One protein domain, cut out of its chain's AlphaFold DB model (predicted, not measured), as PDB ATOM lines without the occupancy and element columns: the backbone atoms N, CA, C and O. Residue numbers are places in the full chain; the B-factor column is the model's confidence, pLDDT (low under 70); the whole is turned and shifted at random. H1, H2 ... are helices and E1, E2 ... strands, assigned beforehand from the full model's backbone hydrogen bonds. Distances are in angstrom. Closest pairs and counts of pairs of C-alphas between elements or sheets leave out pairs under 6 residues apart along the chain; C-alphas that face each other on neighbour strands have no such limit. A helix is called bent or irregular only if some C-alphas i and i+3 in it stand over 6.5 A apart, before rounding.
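Overview. This is residues 168 to 348 of the 353 residues of an uncharacterized protein of Alysiella filiformis DSM 16848 (UniProt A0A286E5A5). A twisted antiparallel sheet forms a wall, with the long helix H4 lying along E2 and E3 over one face and the other face bare. On the covered side, the bent helix H1 makes an L by the E1 and E2 part of the sheet and packs on H4 with its first arm, while H5 turns a corner at the end of H4 and the unnamed tail, residues 330 to 348, folds back towards H3. The printed part has 181 residues, with five named helices and six named strands in the order H1 E1 E2 E3 H2 E4 H3 E5 E6 H4 H5, and its class is mixed, helices and strands. The sheet is branched at E3, which has E2, E4 and E6 as neighbours. The whole is compact, with a radius of gyration of the C-alphas of 16.4 A and spans of 45 by 39 by 32 A.

Along the chain. H1, residues 168 to 192, begins at C-alpha 168 at (5.484, -24.169, 27.974); by its hydrogen bonds it was assigned as one helix, but it is bent, with C-alphas 181 and 184 9.7 A apart. Its arms are H1a, residues 168 to 181, 19.9 A long, and H1b, residues 184 to 192, 12.3 A long. E1 is residues 203 to 206, E2 residues 211 to 222 over 31.5 A, and E3 residues 229 to 239 over 32.6 A, ending at (-5.920, -4.140, 6.812). H2 is residues 241 to 247, E4 residues 256 to 258, and H3 residues 260 to 263. E5 is residues 275 to 279 and E6 residues 285 to 291, the latter 19.1 A long. H4, residues 294 to 314, is 31.7 A long, and H5, residues 318 to 329, is 16.3 A long, ending at (-14.682, 7.917, 19.726). H2 is irregular, with C-alphas 242 and 245 7.2 A apart, as is H4, with C-alphas 310 and 313 7.1 A apart; H3 is only just irregular, with C-alphas 260 and 263 7.0 A apart.

Arrangement. E1, E2 and E3 form a meander, each strand the antiparallel neighbour of the one before. N 206 and O 214 of the hairpin E1 and E2 are 2.8 A apart, as are N 219 and O 232 of the hairpin E2 and E3, within hydrogen-bond range. On the other side of E3 from E2, the pairing is staggered: E6 pairs with residues 229 to 231, N 231 to O 289 at 2.8 A, and E4 with residues 236 to 238, N 237 to O 257 at 3.3 A. E5 and E6 form a hairpin, with N 278 and O 286 2.9 A apart. H4 is on the sheet at a height of 9.6 A, over E2 and E3, and runs along the strands, at 1 degree to E3 on the local plane; its closest C-alpha pair with E3 is Phe 233 and Ala 304, 6.5 A apart. H3 is on the same face as H4, at a height of 7.7 A. H1a only grazes the sheet with residues 168 to 178. H1a and H4 touch, with the C-alphas of Ile 178 and Ala 305 closest at 5.3 A, at a steep tilt of 58 degrees. H1b and H4 only just touch, with 3 pairs of C-alphas within 8 A, the closest those of Leu 189 and Pro 313 at 6.9 A. H4 and H5 touch only at the corner, and only just, with 3 pairs within 8 A; the C-alphas of His 314 and Phe 321 are closest at 5.0 A. H2 only grazes the sheet and is close to but not clearly touching H5, with the C-alphas of Tyr 243 and Val 318 closest at 7.2 A. Every O i to N i+4 pair is within hydrogen-bond range in H1a, H1b and H5, against 15 of 17 in H4 and 1 of 3 in H2, where 3 of 4 O i to N i+3 pairs are; H3 is too short for an O i to N i+4 pair.

Size, cuts and confidence. The C-alphas farthest apart are those of Asp 226 and Glu 319, at 45.7 A. The printed part has no cut, and the link from H3 to E5, 11 residues, is long. The mean pLDDT of the printed part is 78.9, and 50 residues are under 70, among them residues 252 to 273, 277 to 286 and 339 to 348.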
ATOM      1  N   ALA A 168       6.599 -23.335  28.413       82.06
ATOM      2  CA  ALA A 168       5.484 -24.169  27.974       82.06
ATOM      3  C   ALA A 168       4.375 -24.249  29.039       82.06
ATOM      4  O   ALA A 168       3.185 -24.161  28.716       82.06
ATOM      5  N   LYS A 169       4.752 -24.361  30.322       85.00
ATOM      6  CA  LYS A 169       3.791 -24.340  31.436       85.00
ATOM      7  C   LYS A 169       3.127 -22.973  31.590       85.00
ATOM      8  O   LYS A 169       1.913 -22.935  31.796       85.00
ATOM      9  N   ARG A 170       3.876 -21.868  31.446       89.38
ATOM     10  CA  ARG A 170       3.309 -20.507  31.446       89.38
ATOM     11  C   ARG A 170       2.292 -20.338  30.326       89.38
ATOM     12  O   ARG A 170       1.153 -20.008  30.622       89.38
ATOM     13  N   ASN A 171       2.652 -20.654  29.083       86.88
ATOM     14  CA  ASN A 171       1.769 -20.520  27.920       86.88
ATOM     15  C   ASN A 171       0.493 -21.363  28.080       86.88
ATOM     16  O   ASN A 171      -0.619 -20.867  27.893       86.88
ATOM     17  N   SER A 172       0.629 -22.616  28.538       87.06
ATOM     18  CA  SER A 172      -0.519 -23.486  28.829       87.06
ATOM     19  C   SER A 172      -1.455 -22.892  29.887       87.06
ATOM     20  O   SER A 172      -2.679 -22.918  29.724       87.06
ATOM     21  N   LEU A 173      -0.901 -22.345  30.971       90.19
ATOM     22  CA  LEU A 173      -1.679 -21.757  32.056       90.19
ATOM     23  C   LEU A 173      -2.310 -20.415  31.652       90.19
ATOM     24  O   LEU A 173      -3.495 -20.224  31.913       90.19
ATOM     25  N   THR A 174      -1.594 -19.555  30.923       91.25
ATOM     26  CA  THR A 174      -2.133 -18.339  30.290       91.25
ATOM     27  C   THR A 174      -3.346 -18.673  29.429       91.25
ATOM     28  O   THR A 174      -4.428 -18.127  29.633       91.25
ATOM     29  N   SER A 175      -3.212 -19.656  28.534       88.81
ATOM     30  CA  SER A 175      -4.314 -20.160  27.711       88.81
ATOM     31  C   SER A 175      -5.523 -20.601  28.546       88.81
ATOM     32  O   SER A 175      -6.666 -20.299  28.195       88.81
ATOM     33  N   LYS A 176      -5.300 -21.315  29.659       89.81
ATOM     34  CA  LYS A 176      -6.376 -21.751  30.566       89.81
ATOM     35  C   LYS A 176      -7.062 -20.570  31.251       89.81
ATOM     36  O   LYS A 176      -8.290 -20.572  31.331       89.81
ATOM     37  N   ILE A 177      -6.298 -19.586  31.724       91.75
ATOM     38  CA  ILE A 177      -6.830 -18.379  32.372       91.75
ATOM     39  C   ILE A 177      -7.694 -17.599  31.378       91.75
ATOM     40  O   ILE A 177      -8.849 -17.322  31.693       91.75
ATOM     41  N   ILE A 178      -7.205 -17.342  30.158       89.50
ATOM     42  CA  ILE A 178      -7.977 -16.620  29.133       89.50
ATOM     43  C   ILE A 178      -9.267 -17.378  28.792       89.50
ATOM     44  O   ILE A 178     -10.350 -16.799  28.828       89.50
ATOM     45  N   LYS A 179      -9.194 -18.692  28.528       87.88
ATOM     46  CA  LYS A 179     -10.395 -19.501  28.233       87.88
ATOM     47  C   LYS A 179     -11.415 -19.445  29.370       87.88
ATOM     48  O   LYS A 179     -12.605 -19.283  29.112       87.88
ATOM     49  N   LYS A 180     -10.959 -19.553  30.622       90.38
ATOM     50  CA  LYS A 180     -11.824 -19.471  31.805       90.38
ATOM     51  C   LYS A 180     -12.454 -18.085  31.952       90.38
ATOM     52  O   LYS A 180     -13.636 -18.002  32.266       90.38
ATOM     53  N   ARG A 181     -11.675 -17.023  31.730       90.75
ATOM     54  CA  ARG A 181     -12.120 -15.629  31.842       90.75
ATOM     55  C   ARG A 181     -13.181 -15.293  30.797       90.75
ATOM     56  O   ARG A 181     -14.169 -14.650  31.130       90.75
ATOM     57  N   LEU A 182     -12.989 -15.741  29.556       89.12
ATOM     58  CA  LEU A 182     -13.842 -15.337  28.438       89.12
ATOM     59  C   LEU A 182     -15.038 -16.263  28.170       89.12
ATOM     60  O   LEU A 182     -16.030 -15.827  27.581       89.12
ATOM     61  N   GLY A 183     -14.967 -17.525  28.600       88.06
ATOM     62  CA  GLY A 183     -16.072 -18.481  28.509       88.06
ATOM     63  C   GLY A 183     -16.532 -18.794  27.076       88.06
ATOM     64  O   GLY A 183     -15.773 -18.685  26.111       88.06
ATOM     65  N   GLU A 184     -17.797 -19.202  26.938       88.50
ATOM     66  CA  GLU A 184     -18.358 -19.693  25.664       88.50
ATOM     67  C   GLU A 184     -18.396 -18.626  24.562       88.50
ATOM     68  O   GLU A 184     -18.122 -18.934  23.406       88.50
ATOM     69  N   LYS A 185     -18.632 -17.353  24.905       88.06
ATOM     70  CA  LYS A 185     -18.712 -16.266  23.911       88.06
ATOM     71  C   LYS A 185     -17.423 -16.125  23.098       88.06
ATOM     72  O   LYS A 185     -17.454 -15.819  21.908       88.06
ATOM     73  N   PHE A 186     -16.276 -16.345  23.732       89.25
ATOM     74  CA  PHE A 186     -14.996 -16.318  23.035       89.25
ATOM     75  C   PHE A 186     -14.837 -17.502  22.084       89.25
ATOM     76  O   PHE A 186     -14.406 -17.324  20.949       89.25
ATOM     77  N   LYS A 187     -15.253 -18.697  22.510       86.56
ATOM     78  CA  LYS A 187     -15.241 -19.895  21.669       86.56
ATOM     79  C   LYS A 187     -16.132 -19.732  20.433       86.56
ATOM     80  O   LYS A 187     -15.677 -20.031  19.335       86.56
ATOM     81  N   GLU A 188     -17.336 -19.184  20.593       89.69
ATOM     82  CA  GLU A 188     -18.246 -18.879  19.480       89.69
ATOM     83  C   GLU A 188     -17.612 -17.921  18.459       89.69
ATOM     84  O   GLU A 188     -17.722 -18.124  17.249       89.69
ATOM     85  N   LEU A 189     -16.910 -16.885  18.931       90.12
ATOM     86  CA  LEU A 189     -16.212 -15.943  18.053       90.12
ATOM     87  C   LEU A 189     -15.029 -16.594  17.331       90.12
ATOM     88  O   LEU A 189     -14.852 -16.358  16.138       90.12
ATOM     89  N   LEU A 190     -14.238 -17.426  18.012       87.56
ATOM     90  CA  LEU A 190     -13.157 -18.168  17.358       87.56
ATOM     91  C   LEU A 190     -13.702 -19.092  16.261       87.56
ATOM     92  O   LEU A 190     -13.185 -19.082  15.143       87.56
ATOM     93  N   GLU A 191     -14.784 -19.823  16.540       87.56
ATOM     94  CA  GLU A 191     -15.451 -20.696  15.568       87.56
ATOM     95  C   GLU A 191     -16.009 -19.901  14.377       87.56
ATOM     96  O   GLU A 191     -15.780 -20.286  13.228       87.56
ATOM     97  N   LYS A 192     -16.642 -18.744  14.629       90.06
ATOM     98  CA  LYS A 192     -17.106 -17.807  13.587       90.06
ATOM     99  C   LYS A 192     -15.979 -17.405  12.630       90.06
ATOM    100  O   LYS A 192     -16.227 -17.226  11.439       90.06
ATOM    101  N   TYR A 193     -14.757 -17.257  13.136       89.06
ATOM    102  CA  TYR A 193     -13.589 -16.858  12.351       89.06
ATOM    103  C   TYR A 193     -12.722 -18.033  11.869       89.06
ATOM    104  O   TYR A 193     -11.640 -17.813  11.328       89.06
ATOM    105  N   GLY A 194     -13.182 -19.279  12.031       82.56
ATOM    106  CA  GLY A 194     -12.459 -20.470  11.575       82.56
ATOM    107  C   GLY A 194     -11.199 -20.793  12.385       82.56
ATOM    108  O   GLY A 194     -10.349 -21.553  11.920       82.56
ATOM    109  N   VAL A 195     -11.065 -20.239  13.592       80.38
ATOM    110  CA  VAL A 195      -9.984 -20.555  14.528       80.38
ATOM    111  C   VAL A 195     -10.425 -21.708  15.421       80.38
ATOM    112  O   VAL A 195     -11.432 -21.638  16.123       80.38
ATOM    113  N   SER A 196      -9.665 -22.802  15.400       68.81
ATOM    114  CA  SER A 196      -9.969 -23.971  16.227       68.81
ATOM    115  C   SER A 196      -9.767 -23.663  17.710       68.81
ATOM    116  O   SER A 196      -8.701 -23.207  18.116       68.81
ATOM    117  N   SER A 197     -10.736 -24.039  18.549       60.78
ATOM    118  CA  SER A 197     -10.652 -23.955  20.018       60.78
ATOM    119  C   SER A 197      -9.509 -24.784  20.637       60.78
ATOM    120  O   SER A 197      -9.182 -24.620  21.822       60.78
ATOM    121  N   LYS A 198      -8.881 -25.664  19.839       60.12
ATOM    122  CA  LYS A 198      -7.674 -26.425  20.196       60.12
ATOM    123  C   LYS A 198      -6.376 -25.622  20.061       60.12
ATOM    124  O   LYS A 198      -5.369 -26.067  20.603       60.12
ATOM    125  N   GLN A 199      -6.374 -24.487  19.360       63.62
ATOM    126  CA  GLN A 199      -5.194 -23.624  19.291       63.62
ATOM    127  C   GLN A 199      -4.932 -22.941  20.643       63.62
ATOM    128  O   GLN A 199      -5.839 -22.773  21.473       63.62
ATOM    129  N   SER A 200      -3.660 -22.613  20.872       66.69
ATOM    130  CA  SER A 200      -3.207 -21.801  22.002       66.69
ATOM    131  C   SER A 200      -3.909 -20.449  21.945       66.69
ATOM    132  O   SER A 200      -3.901 -19.794  20.917       66.69
ATOM    133  N   VAL A 201      -4.563 -20.028  23.020       73.12
ATOM    134  CA  VAL A 201      -5.262 -18.730  23.058       73.12
ATOM    135  C   VAL A 201      -4.303 -17.588  23.396       73.12
ATOM    136  O   VAL A 201      -4.565 -16.430  23.098       73.12
ATOM    137  N   ASP A 202      -3.150 -17.932  23.957       77.31
ATOM    138  CA  ASP A 202      -1.992 -17.059  24.100       77.31
ATOM    139  C   ASP A 202      -1.372 -16.664  22.745       77.31
ATOM    140  O   ASP A 202      -0.628 -15.689  22.691       77.31
ATOM    141  N   TYR A 203      -1.708 -17.346  21.641       85.50
ATOM    142  CA  TYR A 203      -1.228 -16.993  20.303       85.50
ATOM    143  C   TYR A 203      -2.183 -17.451  19.194       85.50
ATOM    144  O   TYR A 203      -2.347 -18.651  18.975       85.50
ATOM    145  N   PHE A 204      -2.749 -16.519  18.423       86.56
ATOM    146  CA  PHE A 204      -3.510 -16.878  17.223       86.56
ATOM    147  C   PHE A 204      -3.594 -15.748  16.193       86.56
ATOM    148  O   PHE A 204      -3.431 -14.567  16.499       86.56
ATOM    149  N   ILE A 205      -3.876 -16.144  14.949       89.00
ATOM    150  CA  ILE A 205      -4.068 -15.247  13.807       89.00
ATOM    151  C   ILE A 205      -5.455 -15.493  13.227       89.00
ATOM    152  O   ILE A 205      -5.798 -16.622  12.874       89.00
ATOM    153  N   ILE A 206      -6.228 -14.423  13.082       90.81
ATOM    154  CA  ILE A 206      -7.522 -14.426  12.409       90.81
ATOM    155  C   ILE A 206      -7.392 -13.720  11.064       90.81
ATOM    156  O   ILE A 206      -6.778 -12.662  10.954       90.81
ATOM    157  N   ARG A 207      -8.015 -14.289  10.033       91.69
ATOM    158  CA  ARG A 207      -8.187 -13.635   8.734       91.69
ATOM    159  C   ARG A 207      -9.665 -13.378   8.517       91.69
ATOM    160  O   ARG A 207     -10.466 -14.303   8.620       91.69
ATOM    161  N   THR A 208     -10.027 -12.144   8.198       92.50
ATOM    162  CA  THR A 208     -11.424 -11.759   7.970       92.50
ATOM    163  C   THR A 208     -11.595 -11.119   6.600       92.50
ATOM    164  O   THR A 208     -10.660 -11.064   5.790       92.50
ATOM    165  N   GLU A 209     -12.808 -10.651   6.306       92.81
ATOM    166  CA  GLU A 209     -13.029  -9.803   5.144       92.81
ATOM    167  C   GLU A 209     -12.186  -8.529   5.256       92.81
ATOM    168  O   GLU A 209     -11.516  -8.171   4.293       92.81
ATOM    169  N   LEU A 210     -12.164  -7.895   6.430       91.12
ATOM    170  CA  LEU A 210     -11.459  -6.639   6.667       91.12
ATOM    171  C   LEU A 210      -9.935  -6.803   6.786       91.12
ATOM    172  O   LEU A 210      -9.177  -6.057   6.159       91.12
ATOM    173  N   PHE A 211      -9.481  -7.773   7.580       90.88
ATOM    174  CA  PHE A 211      -8.068  -7.946   7.916       90.88
ATOM    175  C   PHE A 211      -7.459  -9.107   7.132       90.88
ATOM    176  O   PHE A 211      -7.998 -10.219   7.125       90.88
ATOM    177  N   SER A 212      -6.321  -8.867   6.471       90.19
ATOM    178  CA  SER A 212      -5.507  -9.961   5.933       90.19
ATOM    179  C   SER A 212      -4.907 -10.776   7.070       90.19
ATOM    180  O   SER A 212      -4.817 -11.996   6.941       90.19
ATOM    181  N   GLU A 213      -4.562 -10.111   8.176       89.38
ATOM    182  CA  GLU A 213      -4.095 -10.713   9.421       89.38
ATOM    183  C   GLU A 213      -4.546  -9.856  10.605       89.38
ATOM    184  O   GLU A 213      -4.344  -8.645  10.614       89.38
ATOM    185  N   PHE A 214      -5.165 -10.486  11.596       89.06
ATOM    186  CA  PHE A 214      -5.429  -9.930  12.916       89.06
ATOM    187  C   PHE A 214      -4.763 -10.858  13.928       89.06
ATOM    188  O   PHE A 214      -5.183 -12.001  14.116       89.06
ATOM    189  N   TYR A 215      -3.667 -10.388  14.495       87.69
ATOM    190  CA  TYR A 215      -2.720 -11.140  15.296       87.69
ATOM    191  C   TYR A 215      -2.914 -10.815  16.770       87.69
ATOM    192  O   TYR A 215      -2.940  -9.645  17.145       87.69
ATOM    193  N   ILE A 216      -3.009 -11.846  17.606       86.19
ATOM    194  CA  ILE A 216      -3.006 -11.710  19.061       86.19
ATOM    195  C   ILE A 216      -1.882 -12.564  19.628       86.19
ATOM    196  O   ILE A 216      -1.759 -13.746  19.301       86.19
ATOM    197  N   CYS A 217      -1.105 -11.973  20.531       86.62
ATOM    198  CA  CYS A 217      -0.094 -12.685  21.291       86.62
ATOM    199  C   CYS A 217      -0.046 -12.199  22.736       86.62
ATOM    200  O   CYS A 217       0.105 -11.010  22.998       86.62
ATOM    201  N   THR A 218      -0.154 -13.144  23.662       87.69
ATOM    202  CA  THR A 218       0.029 -12.975  25.101       87.69
ATOM    203  C   THR A 218       1.166 -13.894  25.515       87.69
ATOM    204  O   THR A 218       1.030 -15.104  25.405       87.69
ATOM    205  N   LEU A 219       2.286 -13.369  25.993       87.44
ATOM    206  CA  LEU A 219       3.427 -14.201  26.369       87.44
ATOM    207  C   LEU A 219       4.033 -13.742  27.686       87.44
ATOM    208  O   LEU A 219       3.936 -12.580  28.076       87.44
ATOM    209  N   THR A 220       4.679 -14.665  28.386       88.38
ATOM    210  CA  THR A 220       5.517 -14.336  29.540       88.38
ATOM    211  C   THR A 220       6.868 -14.995  29.356       88.38
ATOM    212  O   THR A 220       6.987 -16.221  29.402       88.38
ATOM    213  N   GLU A 221       7.884 -14.176  29.133       85.12
ATOM    214  CA  GLU A 221       9.245 -14.617  28.841       85.12
ATOM    215  C   GLU A 221      10.195 -14.201  29.960       85.12
ATOM    216  O   GLU A 221       9.973 -13.201  30.640       85.12
ATOM    217  N   LYS A 222      11.269 -14.968  30.129       82.69
ATOM    218  CA  LYS A 222      12.395 -14.574  30.972       82.69
ATOM    219  C   LYS A 222      13.382 -13.798  30.103       82.69
ATOM    220  O   LYS A 222      13.802 -14.309  29.063       82.69
ATOM    221  N   ASP A 223      13.729 -12.574  30.485       74.88
ATOM    222  CA  ASP A 223      14.741 -11.799  29.767       74.88
ATOM    223  C   ASP A 223      16.114 -12.452  29.988       74.88
ATOM    224  O   ASP A 223      16.490 -12.848  31.094       74.88
ATOM    225  N   LYS A 224      16.845 -12.650  28.889       68.25
ATOM    226  CA  LYS A 224      18.105 -13.401  28.898       68.25
ATOM    227  C   LYS A 224      19.212 -12.673  29.665       68.25
ATOM    228  O   LYS A 224      20.145 -13.334  30.114       68.25
ATOM    229  N   TYR A 225      19.118 -11.350  29.801       66.06
ATOM    230  CA  TYR A 225      20.162 -10.502  30.367       66.06
ATOM    231  C   TYR A 225      19.970 -10.253  31.861       66.06
ATOM    232  O   TYR A 225      20.930 -10.371  32.613       66.06
ATOM    233  N   ASP A 226      18.748  -9.928  32.292       73.50
ATOM    234  CA  ASP A 226      18.455  -9.606  33.700       73.50
ATOM    235  C   ASP A 226      17.793 -10.767  34.470       73.50
ATOM    236  O   ASP A 226      17.658 -10.696  35.689       73.50
ATOM    237  N   GLN A 227      17.448 -11.867  33.784       71.75
ATOM    238  CA  GLN A 227      16.790 -13.051  34.351       71.75
ATOM    239  C   GLN A 227      15.409 -12.767  34.970       71.75
ATOM    240  O   GLN A 227      14.850 -13.639  35.641       71.75
ATOM    241  N   GLU A 228      14.816 -11.602  34.720       81.75
ATOM    242  CA  GLU A 228      13.486 -11.262  35.213       81.75
ATOM    243  C   GLU A 228      12.393 -11.752  34.259       81.75
ATOM    244  O   GLU A 228      12.604 -11.944  33.058       81.75
ATOM    245  N   LEU A 229      11.196 -11.972  34.806       86.75
ATOM    246  CA  LEU A 229      10.024 -12.345  34.026       86.75
ATOM    247  C   LEU A 229       9.307 -11.100  33.522       86.75
ATOM    248  O   LEU A 229       9.011 -10.180  34.283       86.75
ATOM    249  N   TYR A 230       8.971 -11.114  32.239       86.06
ATOM    250  CA  TYR A 230       8.245 -10.048  31.580       86.06
ATOM    251  C   TYR A 230       7.012 -10.589  30.863       86.06
ATOM    252  O   TYR A 230       7.103 -11.454  29.990       86.06
ATOM    253  N   PHE A 231       5.856 -10.032  31.198       87.38
ATOM    254  CA  PHE A 231       4.610 -10.209  30.474       87.38
ATOM    255  C   PHE A 231       4.559  -9.261  29.275       87.38
ATOM    256  O   PHE A 231       4.889  -8.076  29.381       87.38
ATOM    257  N   LYS A 232       4.111  -9.773  28.131       83.94
ATOM    258  CA  LYS A 232       3.783  -8.971  26.956       83.94
ATOM    259  C   LYS A 232       2.415  -9.374  26.443       83.94
ATOM    260  O   LYS A 232       2.100 -10.559  26.358       83.94
ATOM    261  N   PHE A 233       1.660  -8.379  26.014       81.56
ATOM    262  CA  PHE A 233       0.473  -8.592  25.211       81.56
ATOM    263  C   PHE A 233       0.468  -7.618  24.043       81.56
ATOM    264  O   PHE A 233       0.710  -6.422  24.226       81.56
ATOM    265  N   THR A 234       0.208  -8.170  22.865       80.25
ATOM    266  CA  THR A 234       0.246  -7.481  21.585       80.25
ATOM    267  C   THR A 234      -0.983  -7.869  20.778       80.25
ATOM    268  O   THR A 234      -1.307  -9.054  20.660       80.25
ATOM    269  N   ILE A 235      -1.622  -6.863  20.183       81.31
ATOM    270  CA  ILE A 235      -2.561  -7.058  19.084       81.31
ATOM    271  C   ILE A 235      -2.032  -6.266  17.895       81.31
ATOM    272  O   ILE A 235      -1.935  -5.039  17.969       81.31
ATOM    273  N   ASP A 236      -1.721  -6.970  16.815       81.38
ATOM    274  CA  ASP A 236      -1.280  -6.386  15.552       81.38
ATOM    275  C   ASP A 236      -2.307  -6.692  14.471       81.38
ATOM    276  O   ASP A 236      -2.994  -7.715  14.513       81.38
ATOM    277  N   PHE A 237      -2.421  -5.825  13.473       85.12
ATOM    278  CA  PHE A 237      -3.278  -6.121  12.334       85.12
ATOM    279  C   PHE A 237      -2.772  -5.522  11.028       85.12
ATOM    280  O   PHE A 237      -2.173  -4.448  10.994       85.12
ATOM    281  N   ASN A 238      -3.122  -6.210   9.945       87.56
ATOM    282  CA  ASN A 238      -2.932  -5.799   8.566       87.56
ATOM    283  C   ASN A 238      -4.311  -5.647   7.910       87.56
ATOM    284  O   ASN A 238      -5.052  -6.622   7.737       87.56
ATOM    285  N   VAL A 239      -4.680  -4.416   7.553       88.06
ATOM    286  CA  VAL A 239      -5.920  -4.140   6.812       88.06
ATOM    287  C   VAL A 239      -5.724  -4.499   5.344       88.06
ATOM    288  O   VAL A 239      -4.702  -4.172   4.743       88.06
ATOM    289  N   ARG A 240      -6.719  -5.145   4.727       90.25
ATOM    290  CA  ARG A 240      -6.668  -5.404   3.283       90.25
ATOM    291  C   ARG A 240      -6.692  -4.091   2.508       90.25
ATOM    292  O   ARG A 240      -7.534  -3.236   2.764       90.25
ATOM    293  N   GLU A 241      -5.837  -3.989   1.495       89.50
ATOM    294  CA  GLU A 241      -5.585  -2.772   0.709       89.50
ATOM    295  C   GLU A 241      -6.860  -2.020   0.281       89.50
ATOM    296  O   GLU A 241      -6.952  -0.805   0.454       89.50
ATOM    297  N   LYS A 242      -7.898  -2.746  -0.164       91.19
ATOM    298  CA  LYS A 242      -9.185  -2.160  -0.583       91.19
ATOM    299  C   LYS A 242      -9.909  -1.335   0.495       91.19
ATOM    300  O   LYS A 242     -10.712  -0.480   0.137       91.19
ATOM    301  N   TYR A 243      -9.640  -1.564   1.783       90.19
ATOM    302  CA  TYR A 243     -10.276  -0.851   2.900       90.19
ATOM    303  C   TYR A 243      -9.384   0.225   3.530       90.19
ATOM    304  O   TYR A 243      -9.854   0.983   4.380       90.19
ATOM    305  N   VAL A 244      -8.118   0.339   3.112       86.56
ATOM    306  CA  VAL A 244      -7.151   1.284   3.700       86.56
ATOM    307  C   VAL A 244      -7.653   2.722   3.585       86.56
ATOM    308  O   VAL A 244      -7.715   3.429   4.588       86.56
ATOM    309  N   ASN A 245      -8.094   3.143   2.397       85.00
ATOM    310  CA  ASN A 245      -8.578   4.511   2.176       85.00
ATOM    311  C   ASN A 245      -9.840   4.828   2.989       85.00
ATOM    312  O   ASN A 245     -10.001   5.945   3.477       85.00
ATOM    313  N   GLN A 246     -10.722   3.842   3.162       85.50
ATOM    314  CA  GLN A 246     -11.941   3.998   3.951       85.50
ATOM    315  C   GLN A 246     -11.611   4.195   5.434       85.50
ATOM    316  O   GLN A 246     -12.144   5.104   6.072       85.50
ATOM    317  N   LEU A 247     -10.696   3.386   5.978       85.31
ATOM    318  CA  LEU A 247     -10.320   3.457   7.388       85.31
ATOM    319  C   LEU A 247      -9.332   4.581   7.717       85.31
ATOM    320  O   LEU A 247      -9.305   5.026   8.862       85.31
ATOM    321  N   ALA A 248      -8.585   5.097   6.738       83.56
ATOM    322  CA  ALA A 248      -7.644   6.203   6.930       83.56
ATOM    323  C   ALA A 248      -8.303   7.475   7.499       83.56
ATOM    324  O   ALA A 248      -7.639   8.280   8.149       83.56
ATOM    325  N   THR A 249      -9.614   7.643   7.290       81.94
ATOM    326  CA  THR A 249     -10.403   8.756   7.850       81.94
ATOM    327  C   THR A 249     -10.641   8.644   9.361       81.94
ATOM    328  O   THR A 249     -10.900   9.653  10.014       81.94
ATOM    329  N   PHE A 250     -10.526   7.439   9.925       78.50
ATOM    330  CA  PHE A 250     -10.723   7.153  11.350       78.50
ATOM    331  C   PHE A 250      -9.414   6.807  12.068       78.50
ATOM    332  O   PHE A 250      -9.279   7.068  13.262       78.50
ATOM    333  N   ILE A 251      -8.466   6.211  11.341       76.19
ATOM    334  CA  ILE A 251      -7.189   5.710  11.842       76.19
ATOM    335  C   ILE A 251      -6.090   6.221  10.908       76.19
ATOM    336  O   ILE A 251      -5.835   5.624   9.858       76.19
ATOM    337  N   PRO A 252      -5.425   7.336  11.239       66.75
ATOM    338  CA  PRO A 252      -4.223   7.705  10.506       66.75
ATOM    339  C   PRO A 252      -3.204   6.533  10.524       66.75
ATOM    340  O   PRO A 252      -3.066   5.845  11.527       66.75
ATOM    341  N   LYS A 253      -2.526   6.245   9.400       68.62
ATOM    342  CA  LYS A 253      -1.569   5.114   9.235       68.62
ATOM    343  C   LYS A 253      -2.126   3.689   9.483       68.62
ATOM    344  O   LYS A 253      -1.436   2.829  10.019       68.62
ATOM    345  N   VAL A 254      -3.340   3.400   9.010       69.94
ATOM    346  CA  VAL A 254      -4.050   2.115   9.214       69.94
ATOM    347  C   VAL A 254      -3.434   0.856   8.565       69.94
ATOM    348  O   VAL A 254      -3.928  -0.249   8.775       69.94
ATOM    349  N   THR A 255      -2.395   0.980   7.734       58.81
ATOM    350  CA  THR A 255      -1.864  -0.155   6.949       58.81
ATOM    351  C   THR A 255      -1.254  -1.253   7.819       58.81
ATOM    352  O   THR A 255      -1.387  -2.425   7.484       58.81
ATOM    353  N   CYS A 256      -0.621  -0.869   8.927       58.12
ATOM    354  CA  CYS A 256      -0.117  -1.755   9.970       58.12
ATOM    355  C   CYS A 256      -0.146  -0.959  11.275       58.12
ATOM    356  O   CYS A 256       0.420   0.135  11.342       58.12
ATOM    357  N   SER A 257      -0.839  -1.455  12.293       61.84
ATOM    358  CA  SER A 257      -0.858  -0.796  13.598       61.84
ATOM    359  C   SER A 257      -0.769  -1.822  14.708       61.84
ATOM    360  O   SER A 257      -1.363  -2.897  14.627       61.84
ATOM    361  N   ASN A 258      -0.051  -1.438  15.757       61.59
ATOM    362  CA  ASN A 258       0.009  -2.180  16.998       61.59
ATOM    363  C   ASN A 258      -0.855  -1.468  18.043       61.59
ATOM    364  O   ASN A 258      -0.809  -0.243  18.202       61.59
ATOM    365  N   LEU A 259      -1.653  -2.235  18.771       62.31
ATOM    366  CA  LEU A 259      -2.543  -1.750  19.821       62.31
ATOM    367  C   LEU A 259      -1.836  -1.654  21.190       62.31
ATOM    368  O   LEU A 259      -2.442  -1.872  22.237       62.31
ATOM    369  N   VAL A 260      -0.547  -1.283  21.192       55.34
ATOM    370  CA  VAL A 260       0.323  -1.208  22.387       55.34
ATOM    371  C   VAL A 260      -0.137  -0.172  23.410       55.34
ATOM    372  O   VAL A 260      -0.001  -0.387  24.611       55.34
ATOM    373  N   ASN A 261      -0.703   0.958  22.978       53.84
ATOM    374  CA  ASN A 261      -1.060   2.069  23.876       53.84
ATOM    375  C   ASN A 261      -2.296   1.790  24.749       53.84
ATOM    376  O   ASN A 261      -2.769   2.681  25.459       53.84
ATOM    377  N   PHE A 262      -2.808   0.558  24.738       55.47
ATOM    378  CA  PHE A 262      -3.884   0.141  25.623       55.47
ATOM    379  C   PHE A 262      -3.512   0.255  27.112       55.47
ATOM    380  O   PHE A 262      -4.352   0.622  27.933       55.47
ATOM    381  N   TYR A 263      -2.243   0.049  27.470       57.50
ATOM    382  CA  TYR A 263      -1.795   0.186  28.859       57.50
ATOM    383  C   TYR A 263      -1.818   1.630  29.379       57.50
ATOM    384  O   TYR A 263      -1.360   1.858  30.485       57.50
ATOM    385  N   GLY A 264      -2.291   2.629  28.624       54.78
ATOM    386  CA  GLY A 264      -2.405   3.996  29.138       54.78
ATOM    387  C   GLY A 264      -1.062   4.564  29.596       54.78
ATOM    388  O   GLY A 264      -0.953   5.113  30.693       54.78
ATOM    389  N   LEU A 265      -0.026   4.383  28.773       55.19
ATOM    390  CA  LEU A 265       1.336   4.815  29.069       55.19
ATOM    391  C   LEU A 265       1.753   5.965  28.156       55.19
ATOM    392  O   LEU A 265       1.622   5.885  26.937       55.19
ATOM    393  N   SER A 266       2.276   7.038  28.744       52.16
ATOM    394  CA  SER A 266       2.916   8.142  28.022       52.16
ATOM    395  C   SER A 266       4.432   8.020  28.131       52.16
ATOM    396  O   SER A 266       4.942   7.326  29.008       52.16
ATOM    397  N   ASN A 267       5.170   8.785  27.321       49.53
ATOM    398  CA  ASN A 267       6.603   8.998  27.556       49.53
ATOM    399  C   ASN A 267       6.887   9.606  28.953       49.53
ATOM    400  O   ASN A 267       8.014   9.524  29.415       49.53
ATOM    401  N   ALA A 268       5.895  10.201  29.637       45.41
ATOM    402  CA  ALA A 268       6.009  10.663  31.024       45.41
ATOM    403  C   ALA A 268       5.679   9.565  32.063       45.41
ATOM    404  O   ALA A 268       6.028   9.713  33.229       45.41
ATOM    405  N   ASN A 269       5.101   8.427  31.646       48.69
ATOM    406  CA  ASN A 269       4.865   7.237  32.481       48.69
ATOM    407  C   ASN A 269       6.113   6.344  32.613       48.69
ATOM    408  O   ASN A 269       6.008   5.202  33.054       48.69
ATOM    409  N   LEU A 270       7.301   6.900  32.350       51.59
ATOM    410  CA  LEU A 270       8.608   6.391  32.800       51.59
ATOM    411  C   LEU A 270       8.704   6.200  34.336       51.59
ATOM    412  O   LEU A 270       9.760   5.840  34.843       51.59
ATOM    413  N   ILE A 271       7.627   6.471  35.082       52.62
ATOM    414  CA  ILE A 271       7.544   6.402  36.543       52.62
ATOM    415  C   ILE A 271       7.153   4.999  37.035       52.62
ATOM    416  O   ILE A 271       7.503   4.672  38.163       52.62
ATOM    417  N   ASN A 272       6.470   4.155  36.242       61.41
ATOM    418  CA  ASN A 272       6.198   2.784  36.694       61.41
ATOM    419  C   ASN A 272       7.467   1.925  36.520       61.41
ATOM    420  O   ASN A 272       7.820   1.602  35.381       61.41
ATOM    421  N   PRO A 273       8.149   1.528  37.614       67.38
ATOM    422  CA  PRO A 273       9.416   0.805  37.536       67.38
ATOM    423  C   PRO A 273       9.266  -0.607  36.955       67.38
ATOM    424  O   PRO A 273      10.268  -1.229  36.605       67.38
ATOM    425  N   ASN A 274       8.038  -1.122  36.849       72.19
ATOM    426  CA  ASN A 274       7.772  -2.440  36.294       72.19
ATOM    427  C   ASN A 274       7.663  -2.421  34.764       72.19
ATOM    428  O   ASN A 274       7.660  -3.484  34.157       72.19
ATOM    429  N   ILE A 275       7.603  -1.267  34.092       72.94
ATOM    430  CA  ILE A 275       7.411  -1.237  32.636       72.94
ATOM    431  C   ILE A 275       8.722  -0.954  31.902       72.94
ATOM    432  O   ILE A 275       9.345   0.092  32.068       72.94
ATOM    433  N   LYS A 276       9.105  -1.875  31.012       73.25
ATOM    434  CA  LYS A 276      10.253  -1.747  30.106       73.25
ATOM    435  C   LYS A 276       9.743  -1.486  28.691       73.25
ATOM    436  O   LYS A 276       9.005  -2.297  28.132       73.25
ATOM    437  N   ILE A 277      10.154  -0.363  28.106       69.00
ATOM    438  CA  ILE A 277       9.858  -0.015  26.711       69.00
ATOM    439  C   ILE A 277      11.098  -0.317  25.875       69.00
ATOM    440  O   ILE A 277      12.188   0.163  26.179       69.00
ATOM    441  N   SER A 278      10.949  -1.126  24.831       67.62
ATOM    442  CA  SER A 278      11.972  -1.310  23.799       67.62
ATOM    443  C   SER A 278      11.487  -0.646  22.515       67.62
ATOM    444  O   SER A 278      10.373  -0.924  22.082       67.62
ATOM    445  N   GLU A 279      12.298   0.216  21.914       61.34
ATOM    446  CA  GLU A 279      12.014   0.825  20.611       61.34
ATOM    447  C   GLU A 279      12.904   0.162  19.556       61.34
ATOM    448  O   GLU A 279      14.114   0.040  19.743       61.34
ATOM    449  N   TYR A 280      12.296  -0.335  18.483       55.44
ATOM    450  CA  TYR A 280      12.999  -0.898  17.334       55.44
ATOM    451  C   TYR A 280      13.440   0.221  16.383       55.44
ATOM    452  O   TYR A 280      12.859   1.305  16.368       55.44
ATOM    453  N   GLU A 281      14.428  -0.059  15.529       45.84
ATOM    454  CA  GLU A 281      14.988   0.903  14.558       45.84
ATOM    455  C   GLU A 281      13.945   1.494  13.590       45.84
ATOM    456  O   GLU A 281      14.125   2.582  13.054       45.84
ATOM    457  N   ASN A 282      12.827   0.798  13.387       53.47
ATOM    458  CA  ASN A 282      11.698   1.239  12.568       53.47
ATOM    459  C   ASN A 282      10.655   2.076  13.347       53.47
ATOM    460  O   ASN A 282       9.576   2.339  12.820       53.47
ATOM    461  N   GLY A 283      10.954   2.469  14.591       53.16
ATOM    462  CA  GLY A 283      10.073   3.248  15.469       53.16
ATOM    463  C   GLY A 283       8.991   2.429  16.180       53.16
ATOM    464  O   GLY A 283       8.158   2.999  16.883       53.16
ATOM    465  N   TYR A 284       8.973   1.098  16.024       57.84
ATOM    466  CA  TYR A 284       8.013   0.252  16.732       57.84
ATOM    467  C   TYR A 284       8.374   0.168  18.212       57.84
ATOM    468  O   TYR A 284       9.480  -0.231  18.574       57.84
ATOM    469  N   LYS A 285       7.418   0.492  19.082       60.91
ATOM    470  CA  LYS A 285       7.571   0.361  20.533       60.91
ATOM    471  C   LYS A 285       6.958  -0.947  21.000       60.91
ATOM    472  O   LYS A 285       5.797  -1.216  20.724       60.91
ATOM    473  N   HIS A 286       7.714  -1.731  21.754       67.31
ATOM    474  CA  HIS A 286       7.215  -2.897  22.471       67.31
ATOM    475  C   HIS A 286       7.264  -2.637  23.972       67.31
ATOM    476  O   HIS A 286       8.319  -2.325  24.528       67.31
ATOM    477  N   LEU A 287       6.113  -2.796  24.620       73.00
ATOM    478  CA  LEU A 287       5.988  -2.739  26.069       73.00
ATOM    479  C   LEU A 287       6.136  -4.136  26.654       73.00
ATOM    480  O   LEU A 287       5.561  -5.102  26.146       73.00
ATOM    481  N   ARG A 288       6.885  -4.228  27.745       79.62
ATOM    482  CA  ARG A 288       6.944  -5.424  28.575       79.62
ATOM    483  C   ARG A 288       6.728  -5.030  30.024       79.62
ATOM    484  O   ARG A 288       7.326  -4.063  30.493       79.62
ATOM    485  N   TRP A 289       5.901  -5.791  30.720       81.88
ATOM    486  CA  TRP A 289       5.606  -5.601  32.131       81.88
ATOM    487  C   TRP A 289       6.407  -6.607  32.948       81.88
ATOM    488  O   TRP A 289       6.214  -7.808  32.795       81.88
ATOM    489  N   ARG A 290       7.326  -6.140  33.785       86.19
ATOM    490  CA  ARG A 290       8.089  -6.955  34.729       86.19
ATOM    491  C   ARG A 290       7.134  -7.508  35.773       86.19
ATOM    492  O   ARG A 290       6.488  -6.736  36.469       86.19
ATOM    493  N   VAL A 291       7.068  -8.826  35.886       86.12
ATOM    494  CA  VAL A 291       6.143  -9.508  36.789       86.12
ATOM    495  C   VAL A 291       6.922 -10.151  37.920       86.12
ATOM    496  O   VAL A 291       7.886 -10.879  37.675       86.12
ATOM    497  N   ARG A 292       6.500  -9.889  39.159       82.31
ATOM    498  CA  ARG A 292       7.166 -10.427  40.358       82.31
ATOM    499  C   ARG A 292       6.304 -11.422  41.120       82.31
ATOM    500  O   ARG A 292       6.840 -12.311  41.775       82.31
ATOM    501  N   GLU A 293       4.984 -11.293  41.013       85.06
ATOM    502  CA  GLU A 293       4.031 -12.078  41.794       85.06
ATOM    503  C   GLU A 293       2.977 -12.748  40.910       85.06
ATOM    504  O   GLU A 293       2.585 -12.233  39.862       85.06
ATOM    505  N   TYR A 294       2.486 -13.910  41.345       87.06
ATOM    506  CA  TYR A 294       1.486 -14.669  40.594       87.06
ATOM    507  C   TYR A 294       0.160 -13.915  40.435       87.06
ATOM    508  O   TYR A 294      -0.427 -13.935  39.358       87.06
ATOM    509  N   ASP A 295      -0.304 -13.212  41.468       86.75
ATOM    510  CA  ASP A 295      -1.570 -12.473  41.394       86.75
ATOM    511  C   ASP A 295      -1.488 -11.294  40.415       86.75
ATOM    512  O   ASP A 295      -2.449 -11.004  39.703       86.75
ATOM    513  N   GLU A 296      -0.331 -10.632  40.339       86.12
ATOM    514  CA  GLU A 296      -0.041  -9.619  39.319       86.12
ATOM    515  C   GLU A 296      -0.058 -10.243  37.916       86.12
ATOM    516  O   GLU A 296      -0.722  -9.731  37.012       86.12
ATOM    517  N   TRP A 297       0.611 -11.388  37.753       89.56
ATOM    518  CA  TRP A 297       0.644 -12.137  36.500       89.56
ATOM    519  C   TRP A 297      -0.757 -12.505  35.995       89.56
ATOM    520  O   TRP A 297      -1.078 -12.286  34.827       89.56
ATOM    521  N   VAL A 298      -1.618 -13.024  36.877       90.62
ATOM    522  CA  VAL A 298      -3.001 -13.385  36.536       90.62
ATOM    523  C   VAL A 298      -3.807 -12.150  36.141       90.62
ATOM    524  O   VAL A 298      -4.484 -12.190  35.116       90.62
ATOM    525  N   LYS A 299      -3.695 -11.038  36.881       86.62
ATOM    526  CA  LYS A 299      -4.389  -9.778  36.546       86.62
ATOM    527  C   LYS A 299      -4.007  -9.259  35.159       86.62
ATOM    528  O   LYS A 299      -4.879  -8.824  34.412       86.62
ATOM    529  N   LEU A 300      -2.724  -9.333  34.796       86.06
ATOM    530  CA  LEU A 300      -2.231  -8.969  33.462       86.06
ATOM    531  C   LEU A 300      -2.855  -9.846  32.366       86.06
ATOM    532  O   LEU A 300      -3.295  -9.331  31.337       86.06
ATOM    533  N   ILE A 301      -2.937 -11.162  32.594       89.25
ATOM    534  CA  ILE A 301      -3.560 -12.104  31.652       89.25
ATOM    535  C   ILE A 301      -5.063 -11.842  31.516       89.25
ATOM    536  O   ILE A 301      -5.589 -11.862  30.405       89.25
ATOM    537  N   GLU A 302      -5.767 -11.595  32.619       88.62
ATOM    538  CA  GLU A 302      -7.202 -11.292  32.597       88.62
ATOM    539  C   GLU A 302      -7.493  -9.974  31.874       88.62
ATOM    540  O   GLU A 302      -8.410  -9.918  31.059       88.62
ATOM    541  N   ALA A 303      -6.671  -8.944  32.080       83.69
ATOM    542  CA  ALA A 303      -6.794  -7.690  31.346       83.69
ATOM    543  C   ALA A 303      -6.532  -7.867  29.839       83.69
ATOM    544  O   ALA A 303      -7.258  -7.309  29.014       83.69
ATOM    545  N   ALA A 304      -5.539  -8.681  29.462       84.81
ATOM    546  CA  ALA A 304      -5.307  -9.054  28.067       84.81
ATOM    547  C   ALA A 304      -6.494  -9.833  27.475       84.81
ATOM    548  O   ALA A 304      -6.903  -9.576  26.343       84.81
ATOM    549  N   ALA A 305      -7.102 -10.738  28.242       87.75
ATOM    550  CA  ALA A 305      -8.307 -11.450  27.828       87.75
ATOM    551  C   ALA A 305      -9.466 -10.478  27.556       87.75
ATOM    552  O   ALA A 305     -10.085 -10.524  26.490       87.75
ATOM    553  N   ASP A 306      -9.726  -9.560  28.489       86.25
ATOM    554  CA  ASP A 306     -10.786  -8.563  28.352       86.25
ATOM    555  C   ASP A 306     -10.551  -7.674  27.109       86.25
ATOM    556  O   ASP A 306     -11.502  -7.333  26.400       86.25
ATOM    557  N   MET A 307      -9.287  -7.394  26.759       82.50
ATOM    558  CA  MET A 307      -8.927  -6.718  25.505       82.50
ATOM    559  C   MET A 307      -9.256  -7.504  24.256       82.50
ATOM    560  O   MET A 307      -9.792  -6.947  23.296       82.50
ATOM    561  N   VAL A 308      -8.959  -8.798  24.246       85.88
ATOM    562  CA  VAL A 308      -9.329  -9.650  23.118       85.88
ATOM    563  C   VAL A 308     -10.834  -9.556  22.877       85.88
ATOM    564  O   VAL A 308     -11.257  -9.322  21.746       85.88
ATOM    565  N   MET A 309     -11.650  -9.632  23.931       87.94
ATOM    566  CA  MET A 309     -13.108  -9.526  23.802       87.94
ATOM    567  C   MET A 309     -13.624  -8.142  23.432       87.94
ATOM    568  O   MET A 309     -14.741  -8.038  22.924       87.94
ATOM    569  N   TYR A 310     -12.835  -7.097  23.659       87.50
ATOM    570  CA  TYR A 310     -13.171  -5.749  23.235       87.50
ATOM    571  C   TYR A 310     -13.087  -5.589  21.708       87.50
ATOM    572  O   TYR A 310     -13.960  -4.964  21.115       87.50
ATOM    573  N   TYR A 311     -12.089  -6.195  21.053       87.31
ATOM    574  CA  TYR A 311     -11.913  -6.090  19.597       87.31
ATOM    575  C   TYR A 311     -12.601  -7.206  18.813       87.31
ATOM    576  O   TYR A 311     -13.235  -6.945  17.789       87.31
ATOM    577  N   LEU A 312     -12.482  -8.451  19.281       89.56
ATOM    578  CA  LEU A 312     -12.840  -9.654  18.529       89.56
ATOM    579  C   LEU A 312     -14.264  -9.654  17.934       89.56
ATOM    580  O   LEU A 312     -14.420 -10.125  16.810       89.56
ATOM    581  N   PRO A 313     -15.310  -9.105  18.584       92.06
ATOM    582  CA  PRO A 313     -16.647  -9.050  17.989       92.06
ATOM    583  C   PRO A 313     -16.746  -8.199  16.713       92.06
ATOM    584  O   PRO A 313     -17.693  -8.368  15.944       92.06
ATOM    585  N   HIS A 314     -15.797  -7.286  16.492       92.06
ATOM    586  CA  HIS A 314     -15.897  -6.206  15.507       92.06
ATOM    587  C   HIS A 314     -14.960  -6.367  14.307       92.06
ATOM    588  O   HIS A 314     -14.989  -5.541  13.402       92.06
ATOM    589  N   ILE A 315     -14.138  -7.421  14.260       91.44
ATOM    590  CA  ILE A 315     -13.095  -7.566  13.228       91.44
ATOM    591  C   ILE A 315     -13.577  -8.208  11.919       91.44
ATOM    592  O   ILE A 315     -12.778  -8.436  11.014       91.44
ATOM    593  N   GLY A 316     -14.865  -8.553  11.821       90.00
ATOM    594  CA  GLY A 316     -15.415  -9.314  10.694       90.00
ATOM    595  C   GLY A 316     -15.402  -8.539   9.378       90.00
ATOM    596  O   GLY A 316     -14.750  -8.969   8.424       90.00
ATOM    597  N   THR A 317     -16.103  -7.407   9.348       92.88
ATOM    598  CA  THR A 317     -16.264  -6.556   8.161       92.88
ATOM    599  C   THR A 317     -15.843  -5.119   8.455       92.88
ATOM    600  O   THR A 317     -15.661  -4.725   9.612       92.88
ATOM    601  N   VAL A 318     -15.685  -4.317   7.399       91.81
ATOM    602  CA  VAL A 318     -15.334  -2.900   7.539       91.81
ATOM    603  C   VAL A 318     -16.448  -2.100   8.217       91.81
ATOM    604  O   VAL A 318     -16.162  -1.216   9.018       91.81
ATOM    605  N   GLU A 319     -17.716  -2.430   7.969       93.31
ATOM    606  CA  GLU A 319     -18.868  -1.734   8.548       93.31
ATOM    607  C   GLU A 319     -18.946  -1.931  10.061       93.31
ATOM    608  O   GLU A 319     -19.172  -0.966  10.795       93.31
ATOM    609  N   ASP A 320     -18.747  -3.165  10.532       93.50
ATOM    610  CA  ASP A 320     -18.758  -3.483  11.960       93.50
ATOM    611  C   ASP A 320     -17.606  -2.783  12.685       93.50
ATOM    612  O   ASP A 320     -17.810  -2.180  13.744       93.50
ATOM    613  N   PHE A 321     -16.416  -2.788  12.080       91.50
ATOM    614  CA  PHE A 321     -15.243  -2.139  12.652       91.50
ATOM    615  C   PHE A 321     -15.374  -0.611  12.674       91.50
ATOM    616  O   PHE A 321     -15.064   0.022  13.682       91.50
ATOM    617  N   VAL A 322     -15.907   0.005  11.612       90.12
ATOM    618  CA  VAL A 322     -16.173   1.454  11.572       90.12
ATOM    619  C   VAL A 322     -17.193   1.856  12.635       90.12
ATOM    620  O   VAL A 322     -16.958   2.824  13.359       90.12
ATOM    621  N   LYS A 323     -18.297   1.109  12.784       92.19
ATOM    622  CA  LYS A 323     -19.290   1.368  13.843       92.19
ATOM    623  C   LYS A 323     -18.660   1.293  15.228       92.19
ATOM    624  O   LYS A 323     -18.945   2.139  16.075       92.19
ATOM    625  N   PHE A 324     -17.798   0.307  15.447       91.31
ATOM    626  CA  PHE A 324     -17.045   0.159  16.684       91.31
ATOM    627  C   PHE A 324     -16.137   1.368  16.958       91.31
ATOM    628  O   PHE A 324     -16.236   1.960  18.032       91.31
ATOM    629  N   ILE A 325     -15.327   1.802  15.985       87.50
ATOM    630  CA  ILE A 325     -14.448   2.976  16.144       87.50
ATOM    631  C   ILE A 325     -15.268   4.238  16.433       87.50
ATOM    632  O   ILE A 325     -14.929   5.017  17.322       87.50
ATOM    633  N   GLN A 326     -16.371   4.441  15.714       88.31
ATOM    634  CA  GLN A 326     -17.257   5.584  15.927       88.31
ATOM    635  C   GLN A 326     -17.893   5.563  17.322       88.31
ATOM    636  O   GLN A 326     -17.946   6.598  17.986       88.31
ATOM    637  N   ALA A 327     -18.348   4.397  17.787       88.44
ATOM    638  CA  ALA A 327     -18.877   4.237  19.136       88.44
ATOM    639  C   ALA A 327     -17.804   4.514  20.199       88.44
ATOM    640  O   ALA A 327     -18.093   5.188  21.188       88.44
ATOM    641  N   HIS A 328     -16.571   4.051  19.977       86.38
ATOM    642  CA  HIS A 328     -15.442   4.319  20.862       86.38
ATOM    643  C   HIS A 328     -15.134   5.817  20.943       86.38
ATOM    644  O   HIS A 328     -15.133   6.380  22.034       86.38
ATOM    645  N   ASN A 329     -14.967   6.481  19.797       82.12
ATOM    646  CA  ASN A 329     -14.682   7.917  19.726       82.12
ATOM    647  C   ASN A 329     -15.809   8.772  20.328       82.12
ATOM    648  O   ASN A 329     -15.558   9.862  20.832       82.12
ATOM    649  N   ALA A 330     -17.050   8.278  20.298       85.50
ATOM    650  CA  ALA A 330     -18.199   8.916  20.929       85.50
ATOM    651  C   ALA A 330     -18.344   8.600  22.435       85.50
ATOM    652  O   ALA A 330     -19.345   8.997  23.029       85.50
ATOM    653  N   GLY A 331     -17.412   7.854  23.042       81.69
ATOM    654  CA  GLY A 331     -17.460   7.476  24.459       81.69
ATOM    655  C   GLY A 331     -18.574   6.484  24.813       81.69
ATOM    656  O   GLY A 331     -18.978   6.403  25.966       81.69
ATOM    657  N   LYS A 332     -19.103   5.738  23.834       86.00
ATOM    658  CA  LYS A 332     -20.234   4.801  24.008       86.00
ATOM    659  C   LYS A 332     -19.808   3.358  24.283       86.00
ATOM    660  O   LYS A 332     -20.645   2.460  24.283       86.00
ATOM    661  N   THR A 333     -18.511   3.121  24.444       83.38
ATOM    662  CA  THR A 333     -17.954   1.790  24.711       83.38
ATOM    663  C   THR A 333     -17.539   1.679  26.171       83.38
ATOM    664  O   THR A 333     -17.254   2.684  26.817       83.38
ATOM    665  N   ASN A 334     -17.435   0.454  26.677       77.00
ATOM    666  CA  ASN A 334     -16.937   0.168  28.025       77.00
ATOM    667  C   ASN A 334     -15.403   0.262  28.136       77.00
ATOM    668  O   ASN A 334     -14.820  -0.237  29.092       77.00
ATOM    669  N   PHE A 335     -14.724   0.898  27.176       76.88
ATOM    670  CA  PHE A 335     -13.264   0.968  27.136       76.88
ATOM    671  C   PHE A 335     -12.644   1.587  28.399       76.88
ATOM    672  O   PHE A 335     -11.570   1.177  28.831       76.88
ATOM    673  N   ALA A 336     -13.331   2.549  29.023       69.00
ATOM    674  CA  ALA A 336     -12.881   3.174  30.266       69.00
ATOM    675  C   ALA A 336     -12.899   2.210  31.472       69.00
ATOM    676  O   ALA A 336     -12.087   2.360  32.383       69.00
ATOM    677  N   GLU A 337     -13.784   1.209  31.461       72.62
ATOM    678  CA  GLU A 337     -13.936   0.209  32.531       72.62
ATOM    679  C   GLU A 337     -12.846  -0.871  32.471       72.62
ATOM    680  O   GLU A 337     -12.542  -1.521  33.473       72.62
ATOM    681  N   LEU A 338     -12.212  -1.031  31.306       73.44
ATOM    682  CA  LEU A 338     -11.125  -1.975  31.089       73.44
ATOM    683  C   LEU A 338      -9.851  -1.422  31.731       73.44
ATOM    684  O   LEU A 338      -9.134  -0.625  31.131       73.44
ATOM    685  N   THR A 339      -9.596  -1.782  32.987       56.75
ATOM    686  CA  THR A 339      -8.538  -1.170  33.795       56.75
ATOM    687  C   THR A 339      -7.372  -2.115  34.064       56.75
ATOM    688  O   THR A 339      -7.546  -3.250  34.492       56.75
ATOM    689  N   MET A 340      -6.161  -1.598  33.850       65.88
ATOM    690  CA  MET A 340      -4.921  -2.136  34.407       65.88
ATOM    691  C   MET A 340      -4.613  -1.393  35.723       65.88
ATOM    692  O   MET A 340      -4.737  -0.162  35.713       65.88
ATOM    693  N   PRO A 341      -4.192  -2.067  36.818       53.81
ATOM    694  CA  PRO A 341      -4.148  -1.481  38.169       53.81
ATOM    695  C   PRO A 341      -3.278  -0.227  38.378       53.81
ATOM    696  O   PRO A 341      -3.398   0.412  39.415       53.81
ATOM    697  N   GLU A 342      -2.424   0.164  37.428       61.72
ATOM    698  CA  GLU A 342      -1.420   1.227  37.631       61.72
ATOM    699  C   GLU A 342      -1.251   2.132  36.397       61.72
ATOM    700  O   GLU A 342      -0.175   2.662  36.123       61.72
ATOM    701  N   THR A 343      -2.315   2.272  35.602       63.03
ATOM    702  CA  THR A 343      -2.288   2.961  34.302       63.03
ATOM    703  C   THR A 343      -3.164   4.204  34.310       63.03
ATOM    704  O   THR A 343      -4.221   4.193  34.936       63.03
ATOM    705  N   ASP A 344      -2.761   5.263  33.600       64.44
ATOM    706  CA  ASP A 344      -3.592   6.462  33.443       64.44
ATOM    707  C   ASP A 344      -4.613   6.226  32.313       64.44
ATOM    708  O   ASP A 344      -4.219   6.092  31.144       64.44
ATOM    709  N   PRO A 345      -5.925   6.178  32.614       65.94
ATOM    710  CA  PRO A 345      -6.956   5.957  31.606       65.94
ATOM    711  C   PRO A 345      -6.946   7.002  30.483       65.94
ATOM    712  O   PRO A 345      -7.318   6.677  29.358       65.94
ATOM    713  N   ASN A 346      -6.478   8.228  30.749       66.31
ATOM    714  CA  ASN A 346      -6.451   9.319  29.766       66.31
ATOM    715  C   ASN A 346      -5.404   9.117  28.667       66.31
ATOM    716  O   ASN A 346      -5.447   9.764  27.622       66.31
ATOM    717  N   LEU A 347      -4.442   8.229  28.905       64.75
ATOM    718  CA  LEU A 347      -3.381   7.915  27.957       64.75
ATOM    719  C   LEU A 347      -3.727   6.714  27.082       64.75
ATOM    720  O   LEU A 347      -2.996   6.415  26.134       64.75
ATOM    721  N   ARG A 348      -4.835   6.024  27.381       68.81
ATOM    722  CA  ARG A 348      -5.299   4.904  26.577       68.81
ATOM    723  C   ARG A 348      -5.775   5.425  25.237       68.81
ATOM    724  O   ARG A 348      -6.582   6.346  25.149       68.81
TER     725      ARG A 348